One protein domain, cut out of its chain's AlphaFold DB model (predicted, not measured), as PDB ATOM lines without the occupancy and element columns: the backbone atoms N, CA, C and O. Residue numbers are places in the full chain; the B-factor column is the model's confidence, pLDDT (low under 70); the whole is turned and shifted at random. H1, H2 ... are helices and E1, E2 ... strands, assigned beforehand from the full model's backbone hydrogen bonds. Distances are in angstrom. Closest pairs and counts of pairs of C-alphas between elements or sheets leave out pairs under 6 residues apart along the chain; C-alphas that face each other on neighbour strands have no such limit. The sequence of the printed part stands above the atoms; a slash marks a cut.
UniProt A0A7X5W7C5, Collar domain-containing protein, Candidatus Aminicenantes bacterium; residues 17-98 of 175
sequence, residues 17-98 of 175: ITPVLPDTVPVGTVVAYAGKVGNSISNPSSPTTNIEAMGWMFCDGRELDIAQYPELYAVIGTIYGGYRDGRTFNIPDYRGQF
ATOM      1  N   ILE A  17     102.104  87.893  88.614       56.91
ATOM      2  CA  ILE A  17     103.049  87.036  89.312       56.91
ATOM      3  C   ILE A  17     104.420  87.619  89.004       56.91
ATOM      4  O   ILE A  17     104.926  87.443  87.906       56.91
ATOM      5  N   THR A  18     104.992  88.386  89.926       56.28
ATOM      6  CA  THR A  18     106.385  88.793  89.827       56.28
ATOM      7  C   THR A  18     107.190  87.534  90.108       56.28
ATOM      8  O   THR A  18     107.191  87.058  91.249       56.28
ATOM      9  N   PRO A  19     107.806  86.905  89.089       56.31
ATOM     10  CA  PRO A  19     108.644  85.758  89.355       56.31
ATOM     11  C   PRO A  19     109.773  86.234  90.264       56.31
ATOM     12  O   PRO A  19     110.495  87.172  89.930       56.31
ATOM     13  N   VAL A  20     109.914  85.605  91.431       57.84
ATOM     14  CA  VAL A  20     111.093  85.792  92.276       57.84
ATOM     15  C   VAL A  20     112.235  85.067  91.571       57.84
ATOM     16  O   VAL A  20     112.563  83.924  91.890       57.84
ATOM     17  N   LEU A  21     112.779  85.687  90.525       59.25
ATOM     18  CA  LEU A  21     114.029  85.239  89.940       59.25
ATOM     19  C   LEU A  21     115.095  85.390  91.031       59.25
ATOM     20  O   LEU A  21     115.085  86.385  91.755       59.25
ATOM     21  N   PRO A  22     116.025  84.437  91.196       56.28
ATOM     22  CA  PRO A  22     117.229  84.763  91.935       56.28
ATOM     23  C   PRO A  22     117.880  85.935  91.187       56.28
ATOM     24  O   PRO A  22     118.180  85.783  90.001       56.28
ATOM     25  N   ASP A  23     118.092  87.072  91.864       59.44
ATOM     26  CA  ASP A  23     118.635  88.359  91.356       59.44
ATOM     27  C   ASP A  23     119.959  88.255  90.558       59.44
ATOM     28  O   ASP A  23     120.559  89.243  90.140       59.44
ATOM     29  N   THR A  24     120.458  87.042  90.359       72.19
ATOM     30  CA  THR A  24     121.700  86.673  89.697       72.19
ATOM     31  C   THR A  24     121.558  86.257  88.232       72.19
ATOM     32  O   THR A  24     122.591  86.117  87.579       72.19
ATOM     33  N   VAL A  25     120.350  86.023  87.695       85.56
ATOM     34  CA  VAL A  25     120.187  85.562  86.298       85.56
ATOM     35  C   VAL A  25     119.332  86.535  85.478       85.56
ATOM     36  O   VAL A  25     118.173  86.751  85.823       85.56
ATOM     37  N   PRO A  26     119.861  87.110  84.380       89.12
ATOM     38  CA  PRO A  26     119.111  88.053  83.561       89.12
ATOM     39  C   PRO A  26     117.959  87.374  82.807       89.12
ATOM     40  O   PRO A  26     118.072  86.225  82.358       89.12
ATOM     41  N   VAL A  27     116.864  88.117  82.629       89.62
ATOM     42  CA  VAL A  27     115.701  87.693  81.837       89.62
ATOM     43  C   VAL A  27     116.136  87.356  80.407       89.62
ATOM     44  O   VAL A  27     116.973  88.039  79.821       89.62
ATOM     45  N   GLY A  28     115.587  86.273  79.854       89.75
ATOM     46  CA  GLY A  28     115.966  85.749  78.536       89.75
ATOM     47  C   GLY A  28     117.124  84.745  78.560       89.75
ATOM     48  O   GLY A  28     117.486  84.211  77.513       89.75
ATOM     49  N   THR A  29     117.683  84.436  79.734       92.00
ATOM     50  CA  THR A  29     118.647  83.336  79.871       92.00
ATOM     51  C   THR A  29     117.984  81.994  79.571       92.00
ATOM     52  O   THR A  29     116.912  81.682  80.085       92.00
ATOM     53  N   VAL A  30     118.662  81.165  78.777       92.25
ATOM     54  CA  VAL A  30     118.219  79.812  78.430       92.25
ATOM     55  C   VAL A  30     119.153  78.804  79.092       92.25
ATOM     56  O   VAL A  30     120.370  78.875  78.918       92.25
ATOM     57  N   VAL A  31     118.589  77.852  79.837       91.12
ATOM     58  CA  VAL A  31     119.342  76.791  80.522       91.12
ATOM     59  C   VAL A  31     118.748  75.421  80.213       91.12
ATOM     60  O   VAL A  31     117.539  75.275  80.041       91.12
ATOM     61  N   ALA A  32     119.598  74.395  80.166       91.00
ATOM     62  CA  ALA A  32     119.131  73.017  80.094       91.00
ATOM     63  C   ALA A  32     118.627  72.565  81.472       91.00
ATOM     64  O   ALA A  32     119.308  72.752  82.481       91.00
ATOM     65  N   TYR A  33     117.456  71.934  81.509       88.44
ATOM     66  CA  TYR A  33     116.863  71.400  82.733       88.44
ATOM     67  C   TYR A  33     116.782  69.873  82.665       88.44
ATOM     68  O   TYR A  33     116.200  69.319  81.735       88.44
ATOM     69  N   ALA A  34     117.381  69.194  83.645       88.00
ATOM     70  CA  ALA A  34     117.479  67.731  83.676       88.00
ATOM     71  C   ALA A  34     116.352  67.045  84.472       88.00
ATOM     72  O   ALA A  34     116.195  65.826  84.395       88.00
ATOM     73  N   GLY A  35     115.594  67.800  85.272       83.12
ATOM     74  CA  GLY A  35     114.537  67.258  86.123       83.12
ATOM     75  C   GLY A  35     113.238  66.985  85.366       83.12
ATOM     76  O   GLY A  35     112.989  67.521  84.286       83.12
ATOM     77  N   LYS A  36     112.350  66.187  85.967       81.88
ATOM     78  CA  LYS A  36     110.979  66.052  85.470       81.88
ATOM     79  C   LYS A  36     110.173  67.282  85.891       81.88
ATOM     80  O   LYS A  36     110.276  67.749  87.025       81.88
ATOM     81  N   VAL A  37     109.360  67.802  84.983       79.62
ATOM     82  CA  VAL A  37     108.495  68.957  85.252       79.62
ATOM     83  C   VAL A  37     107.071  68.494  85.530       79.62
ATOM     84  O   VAL A  37     106.613  67.483  84.993       79.62
ATOM     85  N   GLY A  38     106.387  69.199  86.424       74.62
ATOM     86  CA  GLY A  38     104.988  68.963  86.763       74.62
ATOM     87  C   GLY A  38     104.420  70.117  87.578       74.62
ATOM     88  O   GLY A  38     105.066  71.139  87.743       74.62
ATOM     89  N   ASN A  39     103.214  69.954  88.114       68.88
ATOM     90  CA  ASN A  39     102.459  71.079  88.681       68.88
ATOM     91  C   ASN A  39     102.667  71.277  90.196       68.88
ATOM     92  O   ASN A  39     101.982  72.089  90.810       68.88
ATOM     93  N   SER A  40     103.579  70.527  90.828       61.28
ATOM     94  CA  SER A  40     103.822  70.606  92.276       61.28
ATOM     95  C   SER A  40     104.916  71.626  92.598       61.28
ATOM     96  O   SER A  40     106.047  71.491  92.145       61.28
ATOM     97  N   ILE A  41     104.568  72.643  93.391       58.91
ATOM     98  CA  ILE A  41     105.474  73.734  93.801       58.91
ATOM     99  C   ILE A  41     106.221  73.403  95.105       58.91
ATOM    100  O   ILE A  41     107.277  73.961  95.373       58.91
ATOM    101  N   SER A  42     105.691  72.497  95.931       54.44
ATOM    102  CA  SER A  42     106.018  72.494  97.366       54.44
ATOM    103  C   SER A  42     106.175  71.121  98.015       54.44
ATOM    104  O   SER A  42     106.299  71.046  99.235       54.44
ATOM    105  N   ASN A  43     106.181  70.027  97.252       56.88
ATOM    106  CA  ASN A  43     106.357  68.707  97.846       56.88
ATOM    107  C   ASN A  43     107.804  68.234  97.629       56.88
ATOM    108  O   ASN A  43     108.126  67.827  96.514       56.88
ATOM    109  N   PRO A  44     108.683  68.269  98.652       55.25
ATOM    110  CA  PRO A  44     110.093  67.875  98.521       55.25
ATOM    111  C   PRO A  44     110.276  66.389  98.159       55.25
ATOM    112  O   PRO A  44     111.368  65.961  97.802       55.25
ATOM    113  N   SER A  45     109.196  65.610  98.231       63.19
ATOM    114  CA  SER A  45     109.096  64.206  97.823       63.19
ATOM    115  C   SER A  45     108.480  64.004  96.432       63.19
ATOM    116  O   SER A  45     108.377  62.867  95.971       63.19
ATOM    117  N   SER A  46     108.043  65.071  95.751       61.97
ATOM    118  CA  SER A  46     107.548  64.964  94.378       61.97
ATOM    119  C   SER A  46     108.731  64.938  93.411       61.97
ATOM    120  O   SER A  46     109.543  65.859  93.425       61.97
ATOM    121  N   PRO A  47     108.823  63.947  92.508       65.12
ATOM    122  CA  PRO A  47     109.862  63.916  91.482       65.12
ATOM    123  C   PRO A  47     109.653  64.988  90.398       65.12
ATOM    124  O   PRO A  47     110.378  64.983  89.407       65.12
ATOM    125  N   THR A  48     108.630  65.843  90.526       65.38
ATOM    126  CA  THR A  48     108.250  66.849  89.534       65.38
ATOM    127  C   THR A  48     108.272  68.259  90.109       65.38
ATOM    128  O   THR A  48     107.686  68.512  91.162       65.38
ATOM    129  N   THR A  49     108.909  69.174  89.379       69.50
ATOM    130  CA  THR A  49     109.036  70.593  89.745       69.50
ATOM    131  C   THR A  49     108.143  71.449  88.860       69.50
ATOM    132  O   THR A  49     108.150  71.256  87.644       69.50
ATOM    133  N   ASN A  50     107.431  72.419  89.435       79.62
ATOM    134  CA  ASN A  50     106.787  73.481  88.664       79.62
ATOM    135  C   ASN A  50     107.784  74.616  88.390       79.62
ATOM    136  O   ASN A  50     107.990  75.487  89.232       79.62
ATOM    137  N   ILE A  51     108.406  74.585  87.212       82.69
ATOM    138  CA  ILE A  51     109.410  75.575  86.806       82.69
ATOM    139  C   ILE A  51     108.806  76.967  86.559       82.69
ATOM    140  O   ILE A  51     109.472  77.964  86.824       82.69
ATOM    141  N   GLU A  52     107.534  77.047  86.151       82.62
ATOM    142  CA  GLU A  52     106.837  78.319  85.890       82.62
ATOM    143  C   GLU A  52     106.633  79.114  87.177       82.62
ATOM    144  O   GLU A  52     106.864  80.320  87.210       82.62
ATOM    145  N   ALA A  53     106.339  78.425  88.281       78.75
ATOM    146  CA  ALA A  53     106.285  79.047  89.602       78.75
ATOM    147  C   ALA A  53     107.642  79.593  90.082       78.75
ATOM    148  O   ALA A  53     107.682  80.431  90.979       78.75
ATOM    149  N   MET A  54     108.748  79.124  89.500       77.56
ATOM    150  CA  MET A  54     110.103  79.599  89.788       77.56
ATOM    151  C   MET A  54     110.559  80.700  88.816       77.56
ATOM    152  O   MET A  54     111.732  81.067  88.826       77.56
ATOM    153  N   GLY A  55     109.667  81.196  87.952       82.69
ATOM    154  CA  GLY A  55     109.996  82.204  86.944       82.69
ATOM    155  C   GLY A  55     110.678  81.667  85.691       82.69
ATOM    156  O   GLY A  55     111.188  82.450  84.894       82.69
ATOM    157  N   TRP A  56     110.692  80.348  85.499       87.19
ATOM    158  CA  TRP A  56     111.268  79.696  84.327       87.19
ATOM    159  C   TRP A  56     110.179  79.140  83.426       87.19
ATOM    160  O   TRP A  56     109.160  78.647  83.886       87.19
ATOM    161  N   MET A  57     110.419  79.126  82.126       89.12
ATOM    162  CA  MET A  57     109.451  78.625  81.160       89.12
ATOM    163  C   MET A  57     110.153  77.763  80.124       89.12
ATOM    164  O   MET A  57     111.334  77.948  79.829       89.12
ATOM    165  N   PHE A  58     109.417  76.810  79.563       90.69
ATOM    166  CA  PHE A  58     109.924  76.008  78.463       90.69
ATOM    167  C   PHE A  58     110.035  76.809  77.176       90.69
ATOM    168  O   PHE A  58     109.122  77.541  76.820       90.69
ATOM    169  N   CYS A  59     111.105  76.573  76.421       92.88
ATOM    170  CA  CYS A  59     111.210  77.002  75.031       92.88
ATOM    171  C   CYS A  59     110.400  76.053  74.125       92.88
ATOM    172  O   CYS A  59     110.968  75.151  73.505       92.88
ATOM    173  N   ASP A  60     109.075  76.216  74.101       92.06
ATOM    174  CA  ASP A  60     108.131  75.373  73.351       92.06
ATOM    175  C   ASP A  60     107.406  76.087  72.194       92.06
ATOM    176  O   ASP A  60     106.519  75.494  71.572       92.06
ATOM    177  N   GLY A  61     107.785  77.331  71.888       92.38
ATOM    178  CA  GLY A  61     107.212  78.110  70.786       92.38
ATOM    179  C   GLY A  61     105.855  78.760  71.064       92.38
ATOM    180  O   GLY A  61     105.269  79.333  70.140       92.38
ATOM    181  N   ARG A  62     105.322  78.665  72.292       91.62
ATOM    182  CA  ARG A  62     103.999  79.221  72.617       91.62
ATOM    183  C   ARG A  62     103.937  80.743  72.430       91.62
ATOM    184  O   ARG A  62     104.946  81.447  72.478       91.62
ATOM    185  N   GLU A  63     102.720  81.230  72.243       92.62
ATOM    186  CA  GLU A  63     102.407  82.657  72.193       92.62
ATOM    187  C   GLU A  63     102.111  83.188  73.604       92.62
ATOM    188  O   GLU A  63     101.450  82.511  74.394       92.62
ATOM    189  N   LEU A  64     102.609  84.387  73.915       91.75
ATOM    190  CA  LEU A  64     102.465  85.056  75.207       91.75
ATOM    191  C   LEU A  64     102.012  86.503  75.042       91.75
ATOM    192  O   LEU A  64     102.367  87.170  74.072       91.75
ATOM    193  N   ASP A  65     101.274  86.999  76.033       92.44
ATOM    194  CA  ASP A  65     100.837  88.392  76.095       92.44
ATOM    195  C   ASP A  65     101.973  89.302  76.593       92.44
ATOM    196  O   ASP A  65     102.591  89.053  77.635       92.44
ATOM    197  N   ILE A  66     102.231  90.384  75.858       91.81
ATOM    198  CA  ILE A  66     103.229  91.403  76.207       91.81
ATOM    199  C   ILE A  66     102.867  92.081  77.534       91.81
ATOM    200  O   ILE A  66     103.761  92.411  78.313       91.81
ATOM    201  N   ALA A  67     101.574  92.257  77.826       91.19
ATOM    202  CA  ALA A  67     101.119  92.862  79.075       91.19
ATOM    203  C   ALA A  67     101.455  91.997  80.300       91.19
ATOM    204  O   ALA A  67     101.656  92.532  81.389       91.19
ATOM    205  N   GLN A  68     101.531  90.673  80.126       90.62
ATOM    206  CA  GLN A  68     101.873  89.738  81.199       90.62
ATOM    207  C   GLN A  68     103.386  89.544  81.353       90.62
ATOM    208  O   GLN A  68     103.854  89.339  82.471       90.62
ATOM    209  N   TYR A  69     104.155  89.631  80.261       91.50
ATOM    210  CA  TYR A  69     105.602  89.379  80.258       91.50
ATOM    211  C   TYR A  69     106.410  90.507  79.585       91.50
ATOM    212  O   TYR A  69     107.150  90.252  78.627       91.50
ATOM    213  N   PRO A  70     106.322  91.757  80.079       91.38
ATOM    214  CA  PRO A  70     106.934  92.914  79.421       91.38
ATOM    215  C   PRO A  70     108.468  92.852  79.395       91.38
ATOM    216  O   PRO A  70     109.086  93.240  78.406       91.38
ATOM    217  N   GLU A  71     109.096  92.327  80.451       91.06
ATOM    218  CA  GLU A  71     110.557  92.193  80.535       91.06
ATOM    219  C   GLU A  71     111.094  91.150  79.550       91.06
ATOM    220  O   GLU A  71     112.120  91.361  78.907       91.06
ATOM    221  N   LEU A  72     110.374  90.037  79.385       91.38
ATOM    222  CA  LEU A  72     110.750  88.997  78.431       91.38
ATOM    223  C   LEU A  72     110.608  89.502  76.992       91.38
ATOM    224  O   LEU A  72     111.497  89.278  76.169       91.38
ATOM    225  N   TYR A  73     109.527  90.235  76.709       92.06
ATOM    226  CA  TYR A  73     109.338  90.898  75.424       92.06
ATOM    227  C   TYR A  73     110.438  91.930  75.140       92.06
ATOM    228  O   TYR A  73     110.923  91.998  74.015       92.06
ATOM    229  N   ALA A  74     110.891  92.693  76.137       91.75
ATOM    230  CA  ALA A  74     111.970  93.665  75.948       91.75
ATOM    231  C   ALA A  74     113.294  93.020  75.492       91.75
ATOM    232  O   ALA A  74     114.068  93.658  74.780       91.75
ATOM    233  N   VAL A  75     113.550  91.764  75.880       91.88
ATOM    234  CA  VAL A  75     114.773  91.030  75.515       91.88
ATOM    235  C   VAL A  75     114.623  90.281  74.189       91.88
ATOM    236  O   VAL A  75     115.527  90.317  73.359       91.88
ATOM    237  N   ILE A  76     113.504  89.579  73.988       91.12
ATOM    238  CA  ILE A  76     113.296  88.704  72.820       91.12
ATOM    239  C   ILE A  76     112.684  89.464  71.637       91.12
ATOM    240  O   ILE A  76     112.973  89.161  70.477       91.12
ATOM    241  N   GLY A  77     111.820  90.436  71.915       91.25
ATOM    242  CA  GLY A  77     111.003  91.112  70.917       91.25
ATOM    243  C   GLY A  77     110.119  90.132  70.149       91.25
ATOM    244  O   GLY A  77     109.517  89.224  70.716       91.25
ATOM    245  N   THR A  78     110.065  90.314  68.832       91.88
ATOM    246  CA  THR A  78     109.251  89.512  67.909       91.88
ATOM    247  C   THR A  78     110.084  88.554  67.054       91.88
ATOM    248  O   THR A  78     109.580  88.040  66.057       91.88
ATOM    249  N   ILE A  79     111.343  88.276  67.432       91.25
ATOM    250  CA  ILE A  79     112.277  87.428  66.661       91.25
ATOM    251  C   ILE A  79     111.614  86.105  66.255       91.25
ATOM    252  O   ILE A  79     111.638  85.723  65.084       91.25
ATOM    253  N   TYR A  80     110.971  85.435  67.211       91.38
ATOM    254  CA  TYR A  80     110.318  84.136  67.022       91.38
ATOM    255  C   TYR A  80     108.871  84.235  66.523       91.38
ATOM    256  O   TYR A  80     108.212  83.213  66.347       91.38
ATOM    257  N   GLY A  81     108.385  85.446  66.258       89.31
ATOM    258  CA  GLY A  81     107.014  85.728  65.860       89.31
ATOM    259  C   GLY A  81     106.237  86.528  66.897       89.31
ATOM    260  O   GLY A  81     106.758  86.967  67.924       89.31
ATOM    261  N   GLY A  82     104.978  86.751  66.563       82.69
ATOM    262  CA  GLY A  82     104.008  87.515  67.330       82.69
ATOM    263  C   GLY A  82     102.841  87.883  66.426       82.69
ATOM    264  O   GLY A  82     102.970  87.885  65.192       82.69
ATOM    265  N   TYR A  83     101.683  88.160  67.015       75.62
ATOM    266  CA  TYR A  83     100.507  88.472  66.222       75.62
ATOM    267  C   TYR A  83     100.560  89.900  65.660       75.62
ATOM    268  O   TYR A  83     101.208  90.806  66.189       75.62
ATOM    269  N   ARG A  84      99.854  90.120  64.545       64.94
ATOM    270  CA  ARG A  84      99.845  91.405  63.817       64.94
ATOM    271  C   ARG A  84      99.215  92.561  64.595       64.94
ATOM    272  O   ARG A  84      99.380  93.706  64.188       64.94
ATOM    273  N   ASP A  85      98.478  92.273  65.661       77.81
ATOM    274  CA  ASP A  85      97.868  93.285  66.526       77.81
ATOM    275  C   ASP A  85      98.857  93.872  67.549       77.81
ATOM    276  O   ASP A  85      98.510  94.832  68.238       77.81
ATOM    277  N   GLY A  86     100.081  93.330  67.622       80.25
ATOM    278  CA  GLY A  86     101.163  93.829  68.467       80.25
ATOM    279  C   GLY A  86     100.931  93.624  69.961       80.25
ATOM    280  O   GLY A  86     101.540  94.335  70.757       80.25
ATOM    281  N   ARG A  87     100.033  92.709  70.348       89.69
ATOM    282  CA  ARG A  87      99.728  92.407  71.758       89.69
ATOM    283  C   ARG A  87     100.445  91.168  72.267       89.69
ATOM    284  O   ARG A  87     100.626  91.027  73.472       89.69
ATOM    285  N   THR A  88     100.865  90.293  71.361       92.44
ATOM    286  CA  THR A  88     101.494  89.023  71.705       92.44
ATOM    287  C   THR A  88     102.833  88.837  71.009       92.44
ATOM    288  O   THR A  88     103.114  89.432  69.964       92.44
ATOM    289  N   PHE A  89     103.672  87.998  71.605       93.75
ATOM    290  CA  PHE A  89     104.958  87.581  71.062       93.75
ATOM    291  C   PHE A  89     105.151  86.081  71.272       93.75
ATOM    292  O   PHE A  89     104.568  85.484  72.180       93.75
ATOM    293  N   ASN A  90     105.972  85.463  70.431       94.31
ATOM    294  CA  ASN A  90     106.307  84.049  70.557       94.31
ATOM    295  C   ASN A  90     107.657  83.876  71.247       94.31
ATOM    296  O   ASN A  90     108.594  84.650  71.038       94.31
ATOM    297  N   ILE A  91     107.764  82.817  72.039       93.94
ATOM    298  CA  ILE A  91     109.037  82.387  72.621       93.94
ATOM    299  C   ILE A  91     109.765  81.414  71.680       93.94
ATOM    300  O   ILE A  91     109.154  80.892  70.745       93.94
ATOM    301  N   PRO A  92     111.062  81.131  71.902       93.62
ATOM    302  CA  PRO A  92     111.771  80.143  71.103       93.62
ATOM    303  C   PRO A  92     111.156  78.747  71.246       93.62
ATOM    304  O   PRO A  92     110.728  78.361  72.333       93.62
ATOM    305  N   ASP A  93     111.194  77.959  70.174       93.25
ATOM    306  CA  ASP A  93     111.030  76.505  70.230       93.25
ATOM    307  C   ASP A  93     112.392  75.858  69.978       93.25
ATOM    308  O   ASP A  93     112.927  75.961  68.876       93.25
ATOM    309  N   TYR A  94     112.968  75.215  70.996       92.75
ATOM    310  CA  TYR A  94     114.267  74.536  70.885       92.75
ATOM    311  C   TYR A  94     114.164  73.014  70.971       92.75
ATOM    312  O   TYR A  94     115.177  72.314  71.058       92.75
ATOM    313  N   ARG A  95     112.951  72.463  70.935       91.38
ATOM    314  CA  ARG A  95     112.762  71.013  70.994       91.38
ATOM    315  C   ARG A  95     113.358  70.372  69.741       91.38
ATOM    316  O   ARG A  95     113.039  70.755  68.621       91.38
ATOM    317  N   GLY A  96     114.247  69.398  69.940       89.38
ATOM    318  CA  GLY A  96     114.932  68.704  68.844       89.38
ATOM    319  C   GLY A  96     115.989  69.541  68.112       89.38
ATOM    320  O   GLY A  96     116.475  69.101  67.073       89.38
ATOM    321  N   GLN A  97     116.358  70.717  68.630       90.31
ATOM    322  CA  GLN A  97     117.365  71.587  68.023       90.31
ATOM    323  C   GLN A  97     118.675  71.581  68.813       90.31
ATOM    324  O   GLN A  97     118.697  71.405  70.032       90.31
ATOM    325  N   PHE A  98     119.779  71.822  68.106       88.19
ATOM    326  CA  PHE A  98     121.083  72.066  68.715       88.19
ATOM    327  C   PHE A  98     121.384  73.560  68.709       88.19
ATOM    328  O   PHE A  98     121.401  74.193  67.651       88.19
TER     329      PHE A  98
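Overview. This is residues 17 to 98 of the 175 residues of the protein "Collar domain-containing protein" of Candidatus Aminicenantes bacterium (UniProt A0A7X5W7C5). This is a chain with little regular structure, mostly loops, with a small two-strand sheet, E1 and E2, and the short helix H1 near it towards one end. A long stretch with no named element, residues 17 to 62, forms a large loop reaching the far end near Ser 45. The 82 printed residues hold E1, H1 and E2 in chain order, 13 residues, of mixed class; the sheet is antiparallel. The whole is only just compact, close to loose, with a radius of gyration of the C-alphas of 13.9 A and spans of 44 by 30 by 23 A.

Along the chain. E1 is residues 63 to 65, from C-alpha 63 at (102.407, 82.657, 72.193). E2 is residues 88 to 90, ending at C-alpha 90 at (106.307, 84.049, 70.557). H1 is residues 70 to 76, 10.1 A long.

Arrangement. E1 and E2 are antiparallel at 144 degrees, with N 64 and O 89 2.8 A apart, within hydrogen-bond range. The closest C-alphas of H1 and E2, Tyr 73 and Phe 89, are 7.0 A apart. In H1 every O i to N i+4 pair is within hydrogen-bond range. Residues 36 to 37 pair with 48 to 49, parallel.

Size, cuts and confidence. The farthest C-alphas, Ser 45 and Arg 84, are 44.5 A apart. The printed part has no cut. The link H1 to E2 is long. Confidence is under 70 at residues 17 to 23, 39 to 49 and 84.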